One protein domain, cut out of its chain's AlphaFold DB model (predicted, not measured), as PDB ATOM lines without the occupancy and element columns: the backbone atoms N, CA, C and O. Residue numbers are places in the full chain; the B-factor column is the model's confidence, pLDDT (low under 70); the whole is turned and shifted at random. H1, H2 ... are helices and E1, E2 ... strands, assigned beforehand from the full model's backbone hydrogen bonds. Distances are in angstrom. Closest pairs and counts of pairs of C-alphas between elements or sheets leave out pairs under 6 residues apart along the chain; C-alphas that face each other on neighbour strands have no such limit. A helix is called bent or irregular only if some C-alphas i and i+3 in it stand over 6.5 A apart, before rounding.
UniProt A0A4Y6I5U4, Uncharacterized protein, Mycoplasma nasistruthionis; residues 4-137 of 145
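AT A GLANCE: This is residues 4 to 137 of the 145 residues of an uncharacterized protein of Mycoplasma nasistruthionis (UniProt A0A4Y6I5U4). Helix H5 is the core, with the long H1 beside it and running the other way, H7 crossing it at about a right angle on another side, and a small ribbon of two antiparallel strands, E1 and E2, near its first half. The short helices H3 and H4 lie farthest from the middle, and the long stretch of residues 23 to 52 runs round the outside without a named element. The printed part has 134 residues, with seven named helices and two named strands in the order H1, E1, H2, H3, H4, E2, H5, H6, H7, and its class is mostly helix. It is compact and rounded, with a radius of gyration of the C-alphas of 14.0 A and spans of 36 by 29 by 28 A.

IN THESE COORDINATES: H1, residues 4 to 22, begins at C-alpha 4 (87.737, -46.296, 110.312) and is 27.0 A long. E1 is residues 53 to 57, 13.5 A. H2, residues 58 to 61, is irregular, but only just: C-alphas 58 and 61 are 6.6 A apart. H3 is residues 65 to 70, 8.9 A, and H4 is residues 72 to 77, 8.7 A. E2 is residues 79 to 84, 16.7 A. H5, residues 85 to 98, begins at C-alpha 85 (101.816, -46.776, 88.468) and is 20.0 A long. H6 is residues 105 to 108, 5.3 A. H7, residues 113 to 127, is 20.2 A long and ends at C-alpha 127 (87.296, -45.010, 90.981).

HOW THE PARTS SIT: H5 is the hub, touching three helices. It touches H1 at a shallow tilt of 21 degrees, opposite ways; the closest C-alphas, of Ser 5 and Ala 98, are 4.5 A apart. With residues 94 to 98 alone it touches H2, closest at the C-alphas of Ile 61 and Ile 95, 5.2 A. It touches H7, about perpendicular at 88 degrees, closest at the C-alphas of Leu 90 and Val 120, 5.2 A. H5 and H6 are close but not clearly touching, with the C-alphas of Cys 89 and Met 107 at 7.5 A. E1 and E2 are antiparallel neighbours; N 54 and O 83 are 2.8 A apart, within hydrogen-bond range, as are N 81 and O 56 at 3.0 A. H3 and H4 only just touch, with 3 pairs of C-alphas within 8 A, and only at the corner; Gln 69 and Tyr 75 have the closest C-alphas, 5.7 A. H7 is apart from both strands. Each O i to N i+4 pair is within hydrogen-bond range in H1, H4, H5 and H7, and 1 of 2 in H3; H2 and H6 are too short for such a pair.

THE WHOLE: The C-alphas of Lys 4 and Lys 41, the two farthest apart, are 38.2 A apart. The printed part has no cut. The link from H1 to E1, 30 residues, is long; within it residues 29 to 30 pair antiparallel with residues 79 to 80 of E2. Mean pLDDT of the printed part is 91.6, and residues 4, 49 and 103 to 105 are under 70.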
ATOM      1  N   LYS A   4      87.032 -46.969 111.414       61.34
ATOM      2  CA  LYS A   4      87.737 -46.296 110.312       61.34
ATOM      3  C   LYS A   4      88.618 -47.251 109.505       61.34
ATOM      4  O   LYS A   4      88.565 -47.200 108.277       61.34
ATOM      5  N   SER A   5      89.368 -48.147 110.154       73.00
ATOM      6  CA  SER A   5      90.157 -49.168 109.445       73.00
ATOM      7  C   SER A   5      89.248 -50.073 108.611       73.00
ATOM      8  O   SER A   5      89.523 -50.323 107.440       73.00
ATOM      9  N   ASN A   6      88.099 -50.473 109.164       81.06
ATOM     10  CA  ASN A   6      87.135 -51.317 108.455       81.06
ATOM     11  C   ASN A   6      86.561 -50.637 107.194       81.06
ATOM     12  O   ASN A   6      86.364 -51.309 106.178       81.06
ATOM     13  N   LYS A   7      86.336 -49.311 107.214       93.94
ATOM     14  CA  LYS A   7      85.886 -48.546 106.031       93.94
ATOM     15  C   LYS A   7      86.894 -48.648 104.882       93.94
ATOM     16  O   LYS A   7      86.512 -49.017 103.773       93.94
ATOM     17  N   TRP A   8      88.161 -48.318 105.129       95.00
ATOM     18  CA  TRP A   8      89.167 -48.230 104.062       95.00
ATOM     19  C   TRP A   8      89.559 -49.592 103.502       95.00
ATOM     20  O   TRP A   8      89.739 -49.711 102.295       95.00
ATOM     21  N   ILE A   9      89.576 -50.634 104.337       95.31
ATOM     22  CA  ILE A   9      89.754 -52.020 103.886       95.31
ATOM     23  C   ILE A   9      88.628 -52.418 102.921       95.31
ATOM     24  O   ILE A   9      88.885 -52.965 101.851       95.31
ATOM     25  N   LYS A  10      87.370 -52.100 103.251       96.44
ATOM     26  CA  LYS A  10      86.235 -52.381 102.360       96.44
ATOM     27  C   LYS A  10      86.374 -51.651 101.021       96.44
ATOM     28  O   LYS A  10      86.190 -52.270  99.975       96.44
ATOM     29  N   ILE A  11      86.719 -50.364 101.051       97.88
ATOM     30  CA  ILE A  11      86.942 -49.561  99.837       97.88
ATOM     31  C   ILE A  11      88.096 -50.142  99.011       97.88
ATOM     32  O   ILE A  11      87.971 -50.266  97.796       97.88
ATOM     33  N   TYR A  12      89.186 -50.561  99.655       97.81
ATOM     34  CA  TYR A  12      90.323 -51.205  99.000       97.81
ATOM     35  C   TYR A  12      89.891 -52.422  98.175       97.81
ATOM     36  O   TYR A  12      90.178 -52.481  96.979       97.81
ATOM     37  N   PHE A  13      89.121 -53.346  98.753       97.81
ATOM     38  CA  PHE A  13      88.649 -54.518  98.009       97.81
ATOM     39  C   PHE A  13      87.651 -54.166  96.895       97.81
ATOM     40  O   PHE A  13      87.707 -54.765  95.824       97.81
ATOM     41  N   GLN A  14      86.809 -53.143  97.078       97.94
ATOM     42  CA  GLN A  14      85.945 -52.635  96.000       97.94
ATOM     43  C   GLN A  14      86.758 -52.064  94.827       97.94
ATOM     44  O   GLN A  14      86.422 -52.286  93.663       97.94
ATOM     45  N   VAL A  15      87.852 -51.350  95.113       98.38
ATOM     46  CA  VAL A  15      88.773 -50.844  94.086       98.38
ATOM     47  C   VAL A  15      89.497 -51.995  93.391       98.38
ATOM     48  O   VAL A  15      89.583 -51.989  92.165       98.38
ATOM     49  N   VAL A  16      89.949 -53.017  94.126       98.25
ATOM     50  CA  VAL A  16      90.550 -54.230  93.543       98.25
ATOM     51  C   VAL A  16      89.585 -54.913  92.567       98.25
ATOM     52  O   VAL A  16      89.987 -55.259  91.457       98.25
ATOM     53  N   GLU A  17      88.302 -55.044  92.910       97.69
ATOM     54  CA  GLU A  17      87.286 -55.583  91.996       97.69
ATOM     55  C   GLU A  17      87.109 -54.726  90.733       97.69
ATOM     56  O   GLU A  17      87.010 -55.263  89.625       97.69
ATOM     57  N   LYS A  18      87.088 -53.392  90.873       97.75
ATOM     58  CA  LYS A  18      87.035 -52.464  89.730       97.75
ATOM     59  C   LYS A  18      88.289 -52.600  88.849       97.75
ATOM     60  O   LYS A  18      88.167 -52.626  87.626       97.75
ATOM     61  N   LEU A  19      89.474 -52.749  89.443       98.00
ATOM     62  CA  LEU A  19      90.743 -52.925  88.728       98.00
ATOM     63  C   LEU A  19      90.814 -54.254  87.976       98.00
ATOM     64  O   LEU A  19      91.239 -54.276  86.823       98.00
ATOM     65  N   LEU A  20      90.344 -55.350  88.575       96.69
ATOM     66  CA  LEU A  20      90.242 -56.641  87.891       96.69
ATOM     67  C   LEU A  20      89.423 -56.511  86.599       96.69
ATOM     68  O   LEU A  20      89.876 -56.934  85.536       96.69
ATOM     69  N   LYS A  21      88.270 -55.833  86.661       95.69
ATOM     70  CA  LYS A  21      87.448 -55.540  85.475       95.69
ATOM     71  C   LYS A  21      88.185 -54.642  84.477       95.69
ATOM     72  O   LYS A  21      88.200 -54.958  83.291       95.69
ATOM     73  N   TYR A  22      88.830 -53.572  84.950       94.62
ATOM     74  CA  TYR A  22      89.588 -52.633  84.111       94.62
ATOM     75  C   TYR A  22      90.702 -53.329  83.315       94.62
ATOM     76  O   TYR A  22      90.897 -53.054  82.133       94.62
ATOM     77  N   HIS A  23      91.403 -54.275  83.940       94.31
ATOM     78  CA  HIS A  23      92.491 -55.033  83.321       94.31
ATOM     79  C   HIS A  23      92.037 -56.320  82.615       94.31
ATOM     80  O   HIS A  23      92.877 -57.109  82.184       94.31
ATOM     81  N   ASN A  24      90.724 -56.550  82.488       93.81
ATOM     82  CA  ASN A  24      90.146 -57.784  81.946       93.81
ATOM     83  C   ASN A  24      90.695 -59.059  82.629       93.81
ATOM     84  O   ASN A  24      90.894 -60.107  82.009       93.81
ATOM     85  N   MET A  25      90.967 -58.965  83.931       93.38
ATOM     86  CA  MET A  25      91.392 -60.067  84.783       93.38
ATOM     87  C   MET A  25      90.172 -60.643  85.506       93.38
ATOM     88  O   MET A  25      89.427 -59.924  86.162       93.38
ATOM     89  N   ARG A  26      89.969 -61.964  85.425       91.38
ATOM     90  CA  ARG A  26      88.841 -62.627  86.111       91.38
ATOM     91  C   ARG A  26      89.022 -62.696  87.626       91.38
ATOM     92  O   ARG A  26      88.045 -62.646  88.359       91.38
ATOM     93  N   GLN A  27      90.263 -62.860  88.072       95.75
ATOM     94  CA  GLN A  27      90.628 -63.022  89.475       95.75
ATOM     95  C   GLN A  27      92.103 -62.651  89.685       95.75
ATOM     96  O   GLN A  27      92.872 -62.668  88.714       95.75
ATOM     97  N   PRO A  28      92.520 -62.359  90.928       96.81
ATOM     98  CA  PRO A  28      93.929 -62.241  91.279       96.81
ATOM     99  C   PRO A  28      94.679 -63.550  91.016       96.81
ATOM    100  O   PRO A  28      94.102 -64.638  91.087       96.81
ATOM    101  N   LEU A  29      95.975 -63.459  90.738       97.44
ATOM    102  CA  LEU A  29      96.837 -64.622  90.517       97.44
ATOM    103  C   LEU A  29      98.034 -64.590  91.468       97.44
ATOM    104  O   LEU A  29      98.467 -63.497  91.831       97.44
ATOM    105  N   PRO A  30      98.614 -65.750  91.825       97.50
ATOM    106  CA  PRO A  30      99.888 -65.794  92.535       97.50
ATOM    107  C   PRO A  30     100.955 -64.951  91.827       97.50
ATOM    108  O   PRO A  30     101.065 -64.993  90.595       97.50
ATOM    109  N   PHE A  31     101.733 -64.183  92.587       96.81
ATOM    110  CA  PHE A  31     102.715 -63.234  92.055       96.81
ATOM    111  C   PHE A  31     103.723 -63.861  91.086       96.81
ATOM    112  O   PHE A  31     104.081 -63.260  90.065       96.81
ATOM    113  N   ASP A  32     104.191 -65.070  91.389       96.38
ATOM    114  CA  ASP A  32     105.137 -65.816  90.561       96.38
ATOM    115  C   ASP A  32     104.549 -66.220  89.199       96.38
ATOM    116  O   ASP A  32     105.262 -66.190  88.189       96.38
ATOM    117  N   LYS A  33     103.248 -66.517  89.155       97.00
ATOM    118  CA  LYS A  33     102.473 -66.857  87.953       97.00
ATOM    119  C   LYS A  33     101.995 -65.628  87.190       97.00
ATOM    120  O   LYS A  33     101.787 -65.702  85.980       97.00
ATOM    121  N   LEU A  34     101.844 -64.490  87.861       96.62
ATOM    122  CA  LEU A  34     101.419 -63.246  87.239       96.62
ATOM    123  C   LEU A  34     102.592 -62.602  86.489       96.62
ATOM    124  O   LEU A  34     103.442 -61.933  87.075       96.62
ATOM    125  N   LYS A  35     102.664 -62.810  85.171       95.25
ATOM    126  CA  LYS A  35     103.682 -62.197  84.301       95.25
ATOM    127  C   LYS A  35     103.071 -61.059  83.491       95.25
ATOM    128  O   LYS A  35     102.210 -61.304  82.657       95.25
ATOM    129  N   ILE A  36     103.561 -59.829  83.679       95.38
ATOM    130  CA  ILE A  36     103.020 -58.624  83.013       95.38
ATOM    131  C   ILE A  36     103.023 -58.754  81.484       95.38
ATOM    132  O   ILE A  36     102.056 -58.356  80.843       95.38
ATOM    133  N   VAL A  37     104.069 -59.358  80.909       94.94
ATOM    134  CA  VAL A  37     104.224 -59.540  79.452       94.94
ATOM    135  C   VAL A  37     103.071 -60.320  78.807       94.94
ATOM    136  O   VAL A  37     102.801 -60.136  77.627       94.94
ATOM    137  N   ASN A  38     102.355 -61.142  79.581       94.12
ATOM    138  CA  ASN A  38     101.206 -61.901  79.088       94.12
ATOM    139  C   ASN A  38      99.947 -61.032  78.908       94.12
ATOM    140  O   ASN A  38      98.969 -61.502  78.335       94.12
ATOM    141  N   TYR A  39      99.955 -59.793  79.411       94.00
ATOM    142  CA  TYR A  39      98.801 -58.887  79.419       94.00
ATOM    143  C   TYR A  39      99.112 -57.549  78.744       94.00
ATOM    144  O   TYR A  39      98.255 -56.985  78.070       94.00
ATOM    145  N   TYR A  40     100.338 -57.042  78.909       95.69
ATOM    146  CA  TYR A  40     100.730 -55.714  78.448       95.69
ATOM    147  C   TYR A  40     102.174 -55.678  77.951       95.69
ATOM    148  O   TYR A  40     103.077 -56.285  78.534       95.69
ATOM    149  N   LYS A  41     102.422 -54.845  76.935       94.31
ATOM    150  CA  LYS A  41     103.773 -54.365  76.628       94.31
ATOM    151  C   LYS A  41     104.151 -53.303  77.662       94.31
ATOM    152  O   LYS A  41     103.592 -52.208  77.661       94.31
ATOM    153  N   ASN A  42     105.078 -53.637  78.554       94.38
ATOM    154  CA  ASN A  42     105.489 -52.743  79.632       94.38
ATOM    155  C   ASN A  42     106.627 -51.806  79.196       94.38
ATOM    156  O   ASN A  42     107.442 -52.159  78.345       94.38
ATOM    157  N   TYR A  43     106.693 -50.624  79.797       93.00
ATOM    158  CA  TYR A  43     107.716 -49.614  79.531       93.00
ATOM    159  C   TYR A  43     108.014 -48.825  80.805       93.00
ATOM    160  O   TYR A  43     107.164 -48.726  81.691       93.00
ATOM    161  N   LYS A  44     109.230 -48.286  80.918       90.12
ATOM    162  CA  LYS A  44     109.583 -47.394  82.026       90.12
ATOM    163  C   LYS A  44     108.973 -46.017  81.790       90.12
ATOM    164  O   LYS A  44     109.047 -45.507  80.675       90.12
ATOM    165  N   LEU A  45     108.375 -45.436  82.826       83.88
ATOM    166  CA  LEU A  45     107.840 -44.074  82.779       83.88
ATOM    167  C   LEU A  45     108.973 -43.044  82.825       83.88
ATOM    168  O   LEU A  45     108.976 -42.101  82.042       83.88
ATOM    169  N   ASN A  46     109.947 -43.265  83.706       78.94
ATOM    170  CA  ASN A  46     111.289 -42.680  83.693       78.94
ATOM    171  C   ASN A  46     112.172 -43.457  84.694       78.94
ATOM    172  O   ASN A  46     111.774 -44.524  85.170       78.94
ATOM    173  N   GLU A  47     113.376 -42.963  84.987       74.69
ATOM    174  CA  GLU A  47     114.284 -43.614  85.943       74.69
ATOM    175  C   GLU A  47     113.759 -43.606  87.387       74.69
ATOM    176  O   GLU A  47     114.057 -44.531  88.137       74.69
ATOM    177  N   THR A  48     112.930 -42.623  87.747       70.75
ATOM    178  CA  THR A  48     112.381 -42.431  89.098       70.75
ATOM    179  C   THR A  48     111.110 -43.258  89.333       70.75
ATOM    180  O   THR A  48     111.050 -44.049  90.266       70.75
ATOM    181  N   TYR A  49     110.117 -43.150  88.444       66.31
ATOM    182  CA  TYR A  49     108.766 -43.721  88.563       66.31
ATOM    183  C   TYR A  49     108.661 -45.189  88.136       66.31
ATOM    184  O   TYR A  49     107.563 -45.723  88.017       66.31
ATOM    185  N   GLY A  50     109.783 -45.851  87.846       81.75
ATOM    186  CA  GLY A  50     109.796 -47.270  87.507       81.75
ATOM    187  C   GLY A  50     108.981 -47.629  86.255       81.75
ATOM    188  O   GLY A  50     109.011 -46.937  85.233       81.75
ATOM    189  N   TRP A  51     108.309 -48.781  86.305       90.38
ATOM    190  CA  TRP A  51     107.562 -49.356  85.180       90.38
ATOM    191  C   TRP A  51     106.097 -48.908  85.178       90.38
ATOM    192  O   TRP A  51     105.463 -48.865  86.232       90.38
ATOM    193  N   LYS A  52     105.530 -48.651  83.987       94.31
ATOM    194  CA  LYS A  52     104.123 -48.252  83.823       94.31
ATOM    195  C   LYS A  52     103.177 -49.270  84.435       94.31
ATOM    196  O   LYS A  52     102.260 -48.862  85.133       94.31
ATOM    197  N   TYR A  53     103.373 -50.551  84.136       95.81
ATOM    198  CA  TYR A  53     102.603 -51.645  84.714       95.81
ATOM    199  C   TYR A  53     103.417 -52.341  85.798       95.81
ATOM    200  O   TYR A  53     104.609 -52.616  85.623       95.81
ATOM    201  N   GLN A  54     102.752 -52.664  86.897       93.88
ATOM    202  CA  GLN A  54     103.319 -53.291  88.080       93.88
ATOM    203  C   GLN A  54     102.421 -54.409  88.585       93.88
ATOM    204  O   GLN A  54     101.287 -54.572  88.137       93.88
ATOM    205  N   ARG A  55     102.961 -55.197  89.513       95.06
ATOM    206  CA  ARG A  55     102.211 -56.200  90.264       95.06
ATOM    207  C   ARG A  55     102.070 -55.691  91.683       95.06
ATOM    208  O   ARG A  55     103.079 -55.328  92.279       95.06
ATOM    209  N   HIS A  56     100.847 -55.684  92.183       95.50
ATOM    210  CA  HIS A  56     100.545 -55.303  93.553       95.50
ATOM    211  C   HIS A  56     100.020 -56.517  94.311       95.50
ATOM    212  O   HIS A  56      99.117 -57.195  93.812       95.50
ATOM    213  N   HIS A  57     100.577 -56.771  95.493       96.19
ATOM    214  CA  HIS A  57     100.100 -57.797  96.412       96.19
ATOM    215  C   HIS A  57      98.865 -57.308  97.155       96.19
ATOM    216  O   HIS A  57      98.906 -56.278  97.821       96.19
ATOM    217  N   ILE A  58      97.773 -58.064  97.071       95.88
ATOM    218  CA  ILE A  58      96.505 -57.691  97.714       95.88
ATOM    219  C   ILE A  58      96.640 -57.722  99.238       95.88
ATOM    220  O   ILE A  58      96.007 -56.944  99.949       95.88
ATOM    221  N   GLU A  59      97.483 -58.615  99.756       92.88
ATOM    222  CA  GLU A  59      97.719 -58.772 101.186       92.88
ATOM    223  C   GLU A  59      98.411 -57.558 101.813       92.88
ATOM    224  O   GLU A  59      98.394 -57.432 103.037       92.88
ATOM    225  N   GLU A  60      98.971 -56.638 101.017       92.44
ATOM    226  CA  GLU A  60      99.675 -55.465 101.545       92.44
ATOM    227  C   GLU A  60      98.779 -54.519 102.360       92.44
ATOM    228  O   GLU A  60      99.273 -53.705 103.139       92.44
ATOM    229  N   ILE A  61      97.454 -54.667 102.260       92.62
ATOM    230  CA  ILE A  61      96.493 -54.013 103.156       92.62
ATOM    231  C   ILE A  61      96.559 -54.524 104.602       92.62
ATOM    232  O   ILE A  61      96.000 -53.891 105.485       92.62
ATOM    233  N   TYR A  62      97.238 -55.634 104.887       91.19
ATOM    234  CA  TYR A  62      97.387 -56.190 106.239       91.19
ATOM    235  C   TYR A  62      98.843 -56.389 106.668       91.19
ATOM    236  O   TYR A  62      99.107 -56.593 107.851       91.19
ATOM    237  N   ILE A  63      99.792 -56.350 105.732       87.94
ATOM    238  CA  ILE A  63     101.217 -56.560 105.999       87.94
ATOM    239  C   ILE A  63     102.059 -55.643 105.116       87.94
ATOM    240  O   ILE A  63     101.753 -55.431 103.952       87.94
ATOM    241  N   SER A  64     103.151 -55.095 105.640       85.25
ATOM    242  CA  SER A  64     104.030 -54.240 104.842       85.25
ATOM    243  C   SER A  64     104.638 -55.047 103.696       85.25
ATOM    244  O   SER A  64     105.120 -56.161 103.920       85.25
ATOM    245  N   GLY A  65     104.694 -54.473 102.491       82.69
ATOM    246  CA  GLY A  65     105.340 -55.112 101.341       82.69
ATOM    247  C   GLY A  65     106.811 -55.453 101.615       82.69
ATOM    248  O   GLY A  65     107.291 -56.507 101.199       82.69
ATOM    249  N   ALA A  66     107.509 -54.624 102.400       83.06
ATOM    250  CA  ALA A  66     108.882 -54.892 102.830       83.06
ATOM    251  C   ALA A  66     108.975 -56.140 103.724       83.06
ATOM    252  O   ALA A  66     109.878 -56.954 103.549       83.06
ATOM    253  N   ILE A  67     108.018 -56.323 104.640       86.00
ATOM    254  CA  ILE A  67     107.945 -57.519 105.489       86.00
ATOM    255  C   ILE A  67     107.584 -58.736 104.636       86.00
ATOM    256  O   ILE A  67     108.247 -59.765 104.746       86.00
ATOM    257  N   LEU A  68     106.595 -58.625 103.745       86.38
ATOM    258  CA  LEU A  68     106.173 -59.726 102.877       86.38
ATOM    259  C   LEU A  68     107.340 -60.255 102.028       86.38
ATOM    260  O   LEU A  68     107.521 -61.466 101.932       86.38
ATOM    261  N   GLN A  69     108.182 -59.367 101.488       86.62
ATOM    262  CA  GLN A  69     109.373 -59.734 100.708       86.62
ATOM    263  C   GLN A  69     110.401 -60.566 101.490       86.62
ATOM    264  O   GLN A  69     111.139 -61.344 100.879       86.62
ATOM    265  N   THR A  70     110.452 -60.450 102.822       88.50
ATOM    266  CA  THR A  70     111.342 -61.297 103.641       88.50
ATOM    267  C   THR A  70     110.904 -62.765 103.630       88.50
ATOM    268  O   THR A  70     111.745 -63.664 103.690       88.50
ATOM    269  N   TYR A  71     109.609 -63.028 103.435       90.44
ATOM    270  CA  TYR A  71     109.027 -64.366 103.355       90.44
ATOM    271  C   TYR A  71     108.883 -64.809 101.897       90.44
ATOM    272  O   TYR A  71     107.785 -64.841 101.345       90.44
ATOM    273  N   LYS A  72     110.001 -65.184 101.263       90.69
ATOM    274  CA  LYS A  72     110.082 -65.470  99.812       90.69
ATOM    275  C   LYS A  72     108.969 -66.370  99.265       90.69
ATOM    276  O   LYS A  72     108.456 -66.102  98.183       90.69
ATOM    277  N   GLU A  73     108.608 -67.436  99.979       92.25
ATOM    278  CA  GLU A  73     107.560 -68.359  99.526       92.25
ATOM    279  C   GLU A  73     106.162 -67.733  99.603       92.25
ATOM    280  O   GLU A  73     105.390 -67.843  98.648       92.25
ATOM    281  N   ALA A  74     105.856 -67.038 100.701       90.69
ATOM    282  CA  ALA A  74     104.598 -66.315 100.860       90.69
ATOM    283  C   ALA A  74     104.486 -65.181  99.834       90.69
ATOM    284  O   ALA A  74     103.453 -65.040  99.189       90.69
ATOM    285  N   TYR A  75     105.577 -64.448  99.602       92.44
ATOM    286  CA  TYR A  75     105.661 -63.434  98.555       92.44
ATOM    287  C   TYR A  75     105.419 -64.033  97.163       92.44
ATOM    288  O   TYR A  75     104.617 -63.524  96.400       92.44
ATOM    289  N   ALA A  76     106.047 -65.158  96.816       94.69
ATOM    290  CA  ALA A  76     105.853 -65.774  95.502       94.69
ATOM    291  C   ALA A  76     104.403 -66.246  95.267       94.69
ATOM    292  O   ALA A  76     103.886 -66.112  94.158       94.69
ATOM    293  N   LYS A  77     103.754 -66.789  96.306       95.88
ATOM    294  CA  LYS A  77     102.416 -67.394  96.221       95.88
ATOM    295  C   LYS A  77     101.265 -66.426  96.517       95.88
ATOM    296  O   LYS A  77     100.124 -66.765  96.203       95.88
ATOM    297  N   GLY A  78     101.550 -65.258  97.097       95.12
ATOM    298  CA  GLY A  78     100.560 -64.241  97.450       95.12
ATOM    299  C   GLY A  78      99.768 -63.754  96.240       95.12
ATOM    300  O   GLY A  78     100.299 -63.651  95.127       95.12
ATOM    301  N   LEU A  79      98.484 -63.477  96.450       97.19
ATOM    302  CA  LEU A  79      97.571 -63.033  95.410       97.19
ATOM    303  C   LEU A  79      97.913 -61.613  94.980       97.19
ATOM    304  O   LEU A  79      98.037 -60.686  95.775       97.19
ATOM    305  N   SER A  80      98.053 -61.436  93.676       97.81
ATOM    306  CA  SER A  80      98.446 -60.175  93.074       97.81
ATOM    307  C   SER A  80      97.567 -59.814  91.890       97.81
ATOM    308  O   SER A  80      96.975 -60.672  91.225       97.81
ATOM    309  N   ILE A  81      97.534 -58.519  91.600       98.00
ATOM    310  CA  ILE A  81      96.900 -57.945  90.412       98.00
ATOM    311  C   ILE A  81      97.903 -57.115  89.621       98.00
ATOM    312  O   ILE A  81      98.898 -56.638  90.171       98.00
ATOM    313  N   ILE A  82      97.646 -56.963  88.322       97.50
ATOM    314  CA  ILE A  82      98.369 -55.992  87.501       97.50
ATOM    315  C   ILE A  82      97.670 -54.650  87.638       97.50
ATOM    316  O   ILE A  82      96.449 -54.580  87.554       97.50
ATOM    317  N   VAL A  83      98.466 -53.607  87.835       97.50
ATOM    318  CA  VAL A  83      98.016 -52.219  87.953       97.50
ATOM    319  C   VAL A  83      98.981 -51.298  87.221       97.50
ATOM    320  O   VAL A  83     100.140 -51.653  86.997       97.50
ATOM    321  N   THR A  84      98.531 -50.106  86.846       96.75
ATOM    322  CA  THR A  84      99.428 -49.029  86.425       96.75
ATOM    323  C   THR A  84     100.107 -48.368  87.630       96.75
ATOM    324  O   THR A  84      99.641 -48.519  88.755       96.75
ATOM    325  N   GLN A  85     101.173 -47.588  87.419       94.88
ATOM    326  CA  GLN A  85     101.816 -46.776  88.468       94.88
ATOM    327  C   GLN A  85     100.802 -45.930  89.256       94.88
ATOM    328  O   GLN A  85     100.856 -45.872  90.480       94.88
ATOM    329  N   GLU A  86      99.872 -45.274  88.566       95.69
ATOM    330  CA  GLU A  86      98.876 -44.393  89.179       95.69
ATOM    331  C   GLU A  86      97.866 -45.190  90.010       95.69
ATOM    332  O   GLU A  86      97.540 -44.815  91.132       95.69
ATOM    333  N   GLN A  87      97.415 -46.336  89.503       97.69
ATOM    334  CA  GLN A  87      96.536 -47.238  90.248       97.69
ATOM    335  C   GLN A  87      97.258 -47.863  91.446       97.69
ATOM    336  O   GLN A  87      96.668 -48.024  92.510       97.69
ATOM    337  N   HIS A  88      98.553 -48.158  91.311       95.81
ATOM    338  CA  HIS A  88      99.383 -48.617  92.418       95.81
ATOM    339  C   HIS A  88      99.450 -47.550  93.519       95.81
ATOM    340  O   HIS A  88      99.227 -47.848  94.691       95.81
ATOM    341  N   CYS A  89      99.634 -46.286  93.130       95.31
ATOM    342  CA  CYS A  89      99.552 -45.141  94.032       95.31
ATOM    343  C   CYS A  89      98.193 -45.058  94.750       95.31
ATOM    344  O   CYS A  89      98.168 -44.817  95.957       95.31
ATOM    345  N   LEU A  90      97.073 -45.296  94.053       97.69
ATOM    346  CA  LEU A  90      95.743 -45.349  94.678       97.69
ATOM    347  C   LEU A  90      95.645 -46.475  95.719       97.69
ATOM    348  O   LEU A  90      95.170 -46.242  96.829       97.69
ATOM    349  N   LEU A  91      96.104 -47.683  95.387       96.94
ATOM    350  CA  LEU A  91      96.054 -48.820  96.310       96.94
ATOM    351  C   LEU A  91      96.875 -48.555  97.572       96.94
ATOM    352  O   LEU A  91      96.374 -48.754  98.676       96.94
ATOM    353  N   HIS A  92      98.087 -48.019  97.437       94.88
ATOM    354  CA  HIS A  92      98.893 -47.661  98.603       94.88
ATOM    355  C   HIS A  92      98.322 -46.486  99.398       94.88
ATOM    356  O   HIS A  92      98.460 -46.478 100.616       94.88
ATOM    357  N   TYR A  93      97.645 -45.528  98.763       95.25
ATOM    358  CA  TYR A  93      96.911 -44.481  99.480       95.25
ATOM    359  C   TYR A  93      95.836 -45.084 100.398       95.25
ATOM    360  O   TYR A  93      95.746 -44.720 101.569       95.25
ATOM    361  N   LEU A  94      95.084 -46.076  99.913       95.56
ATOM    362  CA  LEU A  94      94.090 -46.787 100.722       95.56
ATOM    363  C   LEU A  94      94.728 -47.598 101.859       95.56
ATOM    364  O   LEU A  94      94.176 -47.631 102.956       95.56
ATOM    365  N   ILE A  95      95.905 -48.192 101.631       93.44
ATOM    366  CA  ILE A  95      96.686 -48.869 102.681       93.44
ATOM    367  C   ILE A  95      97.098 -47.880 103.778       93.44
ATOM    368  O   ILE A  95      96.929 -48.165 104.963       93.44
ATOM    369  N   VAL A  96      97.587 -46.696 103.393       92.06
ATOM    370  CA  VAL A  96      97.962 -45.637 104.343       92.06
ATOM    371  C   VAL A  96      96.759 -45.201 105.178       92.06
ATOM    372  O   VAL A  96      96.875 -45.080 106.395       92.06
ATOM    373  N   LEU A  97      95.589 -45.028 104.557       92.19
ATOM    374  CA  LEU A  97      94.362 -44.658 105.266       92.19
ATOM    375  C   LEU A  97      93.803 -45.768 106.165       92.19
ATOM    376  O   LEU A  97      93.156 -45.471 107.168       92.19
ATOM    377  N   ALA A  98      94.032 -47.039 105.827       91.88
ATOM    378  CA  ALA A  98      93.582 -48.163 106.641       91.88
ATOM    379  C   ALA A  98      94.344 -48.276 107.972       91.88
ATOM    380  O   ALA A  98      93.769 -48.757 108.955       91.88
ATOM    381  N   GLN A  99      95.604 -47.812 108.008       87.69
ATOM    382  CA  GLN A  99      96.496 -47.848 109.180       87.69
ATOM    383  C   GLN A  99      96.606 -49.242 109.825       87.69
ATOM    384  O   GLN A  99      96.726 -49.398 111.036       87.69
ATOM    385  N   THR A 100      96.524 -50.283 109.005       85.69
ATOM    386  CA  THR A 100      96.562 -51.699 109.400       85.69
ATOM    387  C   THR A 100      97.969 -52.286 109.383       85.69
ATOM    388  O   THR A 100      98.195 -53.358 109.937       85.69
ATOM    389  N   THR A 101      98.916 -51.600 108.745       82.06
ATOM    390  CA  THR A 101     100.316 -52.006 108.636       82.06
ATOM    391  C   THR A 101     101.233 -50.782 108.645       82.06
ATOM    392  O   THR A 101     100.798 -49.662 108.372       82.06
ATOM    393  N   ILE A 102     102.518 -51.003 108.933       74.81
ATOM    394  CA  ILE A 102     103.562 -49.976 108.874       74.81
ATOM    395  C   ILE A 102     103.633 -49.396 107.450       74.81
ATOM    396  O   ILE A 102     103.583 -50.163 106.477       74.81
ATOM    397  N   PRO A 103     103.765 -48.062 107.320       62.47
ATOM    398  CA  PRO A 103     103.757 -47.385 106.036       62.47
ATOM    399  C   PRO A 103     104.804 -47.925 105.063       62.47
ATOM    400  O   PRO A 103     105.952 -48.228 105.393       62.47
ATOM    401  N   ASN A 104     104.357 -48.066 103.818       63.34
ATOM    402  CA  ASN A 104     105.068 -48.758 102.759       63.34
ATOM    403  C   ASN A 104     106.076 -47.800 102.097       63.34
ATOM    404  O   ASN A 104     105.810 -47.228 101.038       63.34
ATOM    405  N   ASN A 105     107.249 -47.622 102.723       66.50
ATOM    406  CA  ASN A 105     108.352 -46.793 102.201       66.50
ATOM    407  C   ASN A 105     108.724 -47.126 100.742       66.50
ATOM    408  O   ASN A 105     109.254 -46.273 100.037       66.50
ATOM    409  N   GLY A 106     108.406 -48.334 100.262       72.25
ATOM    410  CA  GLY A 106     108.632 -48.754  98.878       72.25
ATOM    411  C   GLY A 106     107.936 -47.889  97.818       72.25
ATOM    412  O   GLY A 106     108.450 -47.793  96.703       72.25
ATOM    413  N   MET A 107     106.825 -47.215  98.143       84.31
ATOM    414  CA  MET A 107     106.215 -46.243  97.221       84.31
ATOM    415  C   MET A 107     107.002 -44.937  97.148       84.31
ATOM    416  O   MET A 107     107.166 -44.396  96.058       84.31
ATOM    417  N   LEU A 108     107.556 -44.468  98.268       83.25
ATOM    418  CA  LEU A 108     108.353 -43.235  98.319       83.25
ATOM    419  C   LEU A 108     109.692 -43.359  97.584       83.25
ATOM    420  O   LEU A 108     110.282 -42.353  97.207       83.25
ATOM    421  N   VAL A 109     110.160 -44.587  97.343       81.69
ATOM    422  CA  VAL A 109     111.321 -44.856  96.477       81.69
ATOM    423  C   VAL A 109     110.980 -44.654  94.995       81.69
ATOM    424  O   VAL A 109     111.870 -44.384  94.196       81.69
ATOM    425  N   GLN A 110     109.706 -44.782  94.617       83.25
ATOM    426  CA  GLN A 110     109.264 -44.691  93.224       83.25
ATOM    427  C   GLN A 110     108.708 -43.313  92.877       83.25
ATOM    428  O   GLN A 110     108.847 -42.860  91.749       83.25
ATOM    429  N   VAL A 111     108.028 -42.644  93.807       88.88
ATOM    430  CA  VAL A 111     107.306 -41.402  93.525       88.88
ATOM    431  C   VAL A 111     107.370 -40.457  94.723       88.88
ATOM    432  O   VAL A 111     107.207 -40.877  95.868       88.88
ATOM    433  N   ASP A 112     107.608 -39.170  94.466       90.19
ATOM    434  CA  ASP A 112     107.550 -38.144  95.508       90.19
ATOM    435  C   ASP A 112     106.098 -37.896  95.969       90.19
ATOM    436  O   ASP A 112     105.139 -38.199  95.257       90.19
ATOM    437  N   ILE A 113     105.921 -37.324  97.164       91.56
ATOM    438  CA  ILE A 113     104.588 -37.105  97.755       91.56
ATOM    439  C   ILE A 113     103.692 -36.223  96.877       91.56
ATOM    440  O   ILE A 113     102.496 -36.490  96.792       91.56
ATOM    441  N   ALA A 114     104.231 -35.197  96.214       93.25
ATOM    442  CA  ALA A 114     103.422 -34.287  95.403       93.25
ATOM    443  C   ALA A 114     102.889 -34.991  94.144       93.25
ATOM    444  O   ALA A 114     101.717 -34.848  93.785       93.25
ATOM    445  N   THR A 115     103.728 -35.802  93.504       92.69
ATOM    446  CA  THR A 115     103.342 -36.626  92.355       92.69
ATOM    447  C   THR A 115     102.380 -37.739  92.765       92.69
ATOM    448  O   THR A 115     101.379 -37.966  92.080       92.69
ATOM    449  N   TRP A 116     102.621 -38.395  93.904       93.88
ATOM    450  CA  TRP A 116     101.713 -39.404  94.448       93.88
ATOM    451  C   TRP A 116     100.332 -38.788  94.720       93.88
ATOM    452  O   TRP A 116      99.324 -39.295  94.230       93.88
ATOM    453  N   ASP A 117     100.277 -37.643  95.400       96.00
ATOM    454  CA  ASP A 117      99.030 -36.933  95.694       96.00
ATOM    455  C   ASP A 117      98.249 -36.556  94.427       96.00
ATOM    456  O   ASP A 117      97.031 -36.744  94.349       96.00
ATOM    457  N   LYS A 118      98.952 -36.097  93.384       96.44
ATOM    458  CA  LYS A 118      98.348 -35.814  92.076       96.44
ATOM    459  C   LYS A 118      97.700 -37.058  91.467       96.44
ATOM    460  O   LYS A 118      96.566 -36.971  90.991       96.44
ATOM    461  N   PHE A 119      98.391 -38.198  91.470       96.12
ATOM    462  CA  PHE A 119      97.821 -39.448  90.965       96.12
ATOM    463  C   PHE A 119      96.629 -39.900  91.799       96.12
ATOM    464  O   PHE A 119      95.609 -40.277  91.232       96.12
ATOM    465  N   VAL A 120      96.716 -39.807  93.125       97.25
ATOM    466  CA  VAL A 120      95.617 -40.171  94.024       97.25
ATOM    467  C   VAL A 120      94.379 -39.337  93.730       97.25
ATOM    468  O   VAL A 120      93.318 -39.917  93.559       97.25
ATOM    469  N   LYS A 121      94.491 -38.013  93.575       98.19
ATOM    470  CA  LYS A 121      93.340 -37.158  93.224       98.19
ATOM    471  C   LYS A 121      92.640 -37.622  91.948       98.19
ATOM    472  O   LYS A 121      91.425 -37.791  91.946       98.19
ATOM    473  N   GLN A 122      93.411 -37.883  90.893       97.81
ATOM    474  CA  GLN A 122      92.873 -38.350  89.612       97.81
ATOM    475  C   GLN A 122      92.225 -39.734  89.730       97.81
ATOM    476  O   GLN A 122      91.147 -39.976  89.197       97.81
ATOM    477  N   GLN A 123      92.879 -40.662  90.425       98.31
ATOM    478  CA  GLN A 123      92.376 -42.024  90.570       98.31
ATOM    479  C   GLN A 123      91.173 -42.090  91.520       98.31
ATOM    480  O   GLN A 123      90.262 -42.873  91.280       98.31
ATOM    481  N   CYS A 124      91.115 -41.243  92.548       98.38
ATOM    482  CA  CYS A 124      89.942 -41.102  93.404       98.38
ATOM    483  C   CYS A 124      88.707 -40.691  92.597       98.38
ATOM    484  O   CYS A 124      87.648 -41.283  92.776       98.38
ATOM    485  N   GLU A 125      88.848 -39.755  91.657       97.88
ATOM    486  CA  GLU A 125      87.764 -39.382  90.741       97.88
ATOM    487  C   GLU A 125      87.348 -40.562  89.846       97.88
ATOM    488  O   GLU A 125      86.174 -40.917  89.798       97.88
ATOM    489  N   ILE A 126      88.311 -41.237  89.208       97.31
ATOM    490  CA  ILE A 126      88.050 -42.366  88.293       97.31
ATOM    491  C   ILE A 126      87.365 -43.544  89.001       97.31
ATOM    492  O   ILE A 126      86.489 -44.195  88.432       97.31
ATOM    493  N   PHE A 127      87.787 -43.857  90.226       97.38
ATOM    494  CA  PHE A 127      87.296 -45.010  90.981       97.38
ATOM    495  C   PHE A 127      86.168 -44.663  91.958       97.38
ATOM    496  O   PHE A 127      85.685 -45.568  92.646       97.38
ATOM    497  N   GLU A 128      85.707 -43.408  91.973       97.19
ATOM    498  CA  GLU A 128      84.661 -42.886  92.865       97.19
ATOM    499  C   GLU A 128      85.002 -43.116  94.348       97.19
ATOM    500  O   GLU A 128      84.181 -43.561  95.153       97.19
ATOM    501  N   VAL A 129      86.258 -42.855  94.698       97.12
ATOM    502  CA  VAL A 129      86.791 -42.964  96.056       97.12
ATOM    503  C   VAL A 129      86.916 -41.567  96.653       97.12
ATOM    504  O   VAL A 129      87.385 -40.635  96.006       97.12
ATOM    505  N   GLU A 130      86.532 -41.419  97.918       96.44
ATOM    506  CA  GLU A 130      86.724 -40.173  98.657       96.44
ATOM    507  C   GLU A 130      88.218 -39.823  98.768       96.44
ATOM    508  O   GLU A 130      89.034 -40.607  99.270       96.44
ATOM    509  N   TYR A 131      88.576 -38.619  98.321       97.94
ATOM    510  CA  TYR A 131      89.903 -38.058  98.537       97.94
ATOM    511  C   TYR A 131      90.004 -37.429  99.934       97.94
ATOM    512  O   TYR A 131      89.214 -36.556 100.288       97.94
ATOM    513  N   VAL A 132      91.012 -37.841 100.699       96.81
ATOM    514  CA  VAL A 132      91.333 -37.332 102.032       96.81
ATOM    515  C   VAL A 132      92.541 -36.399 101.915       96.81
ATOM    516  O   VAL A 132      93.648 -36.865 101.629       96.81
ATOM    517  N   PRO A 133      92.371 -35.085 102.139       95.44
ATOM    518  CA  PRO A 133      93.491 -34.152 102.179       95.44
ATOM    519  C   PRO A 133      94.508 -34.527 103.263       95.44
ATOM    520  O   PRO A 133      94.137 -35.046 104.312       95.44
ATOM    521  N   ASN A 134      95.786 -34.225 103.020       92.62
ATOM    522  CA  ASN A 134      96.891 -34.459 103.962       92.62
ATOM    523  C   ASN A 134      97.037 -35.925 104.422       92.62
ATOM    524  O   ASN A 134      97.574 -36.200 105.489       92.62
ATOM    525  N   TRP A 135      96.604 -36.895 103.607       92.12
ATOM    526  CA  TRP A 135      96.722 -38.329 103.911       92.12
ATOM    527  C   TRP A 135      98.164 -38.778 104.211       92.12
ATOM    528  O   TRP A 135      98.384 -39.756 104.920       92.12
ATOM    529  N   HIS A 136      99.163 -38.068 103.686       89.44
ATOM    530  CA  HIS A 136     100.572 -38.374 103.913       89.44
ATOM    531  C   HIS A 136     101.006 -38.151 105.371       89.44
ATOM    532  O   HIS A 136     102.012 -38.721 105.785       89.44
ATOM    533  N   ASP A 137     100.249 -37.404 106.182       88.19
ATOM    534  CA  ASP A 137     100.523 -37.272 107.619       88.19
ATOM    535  C   ASP A 137     100.368 -38.611 108.356       88.19
ATOM    536  O   ASP A 137     101.092 -38.888 109.317       88.19
TER     537      ASP A 137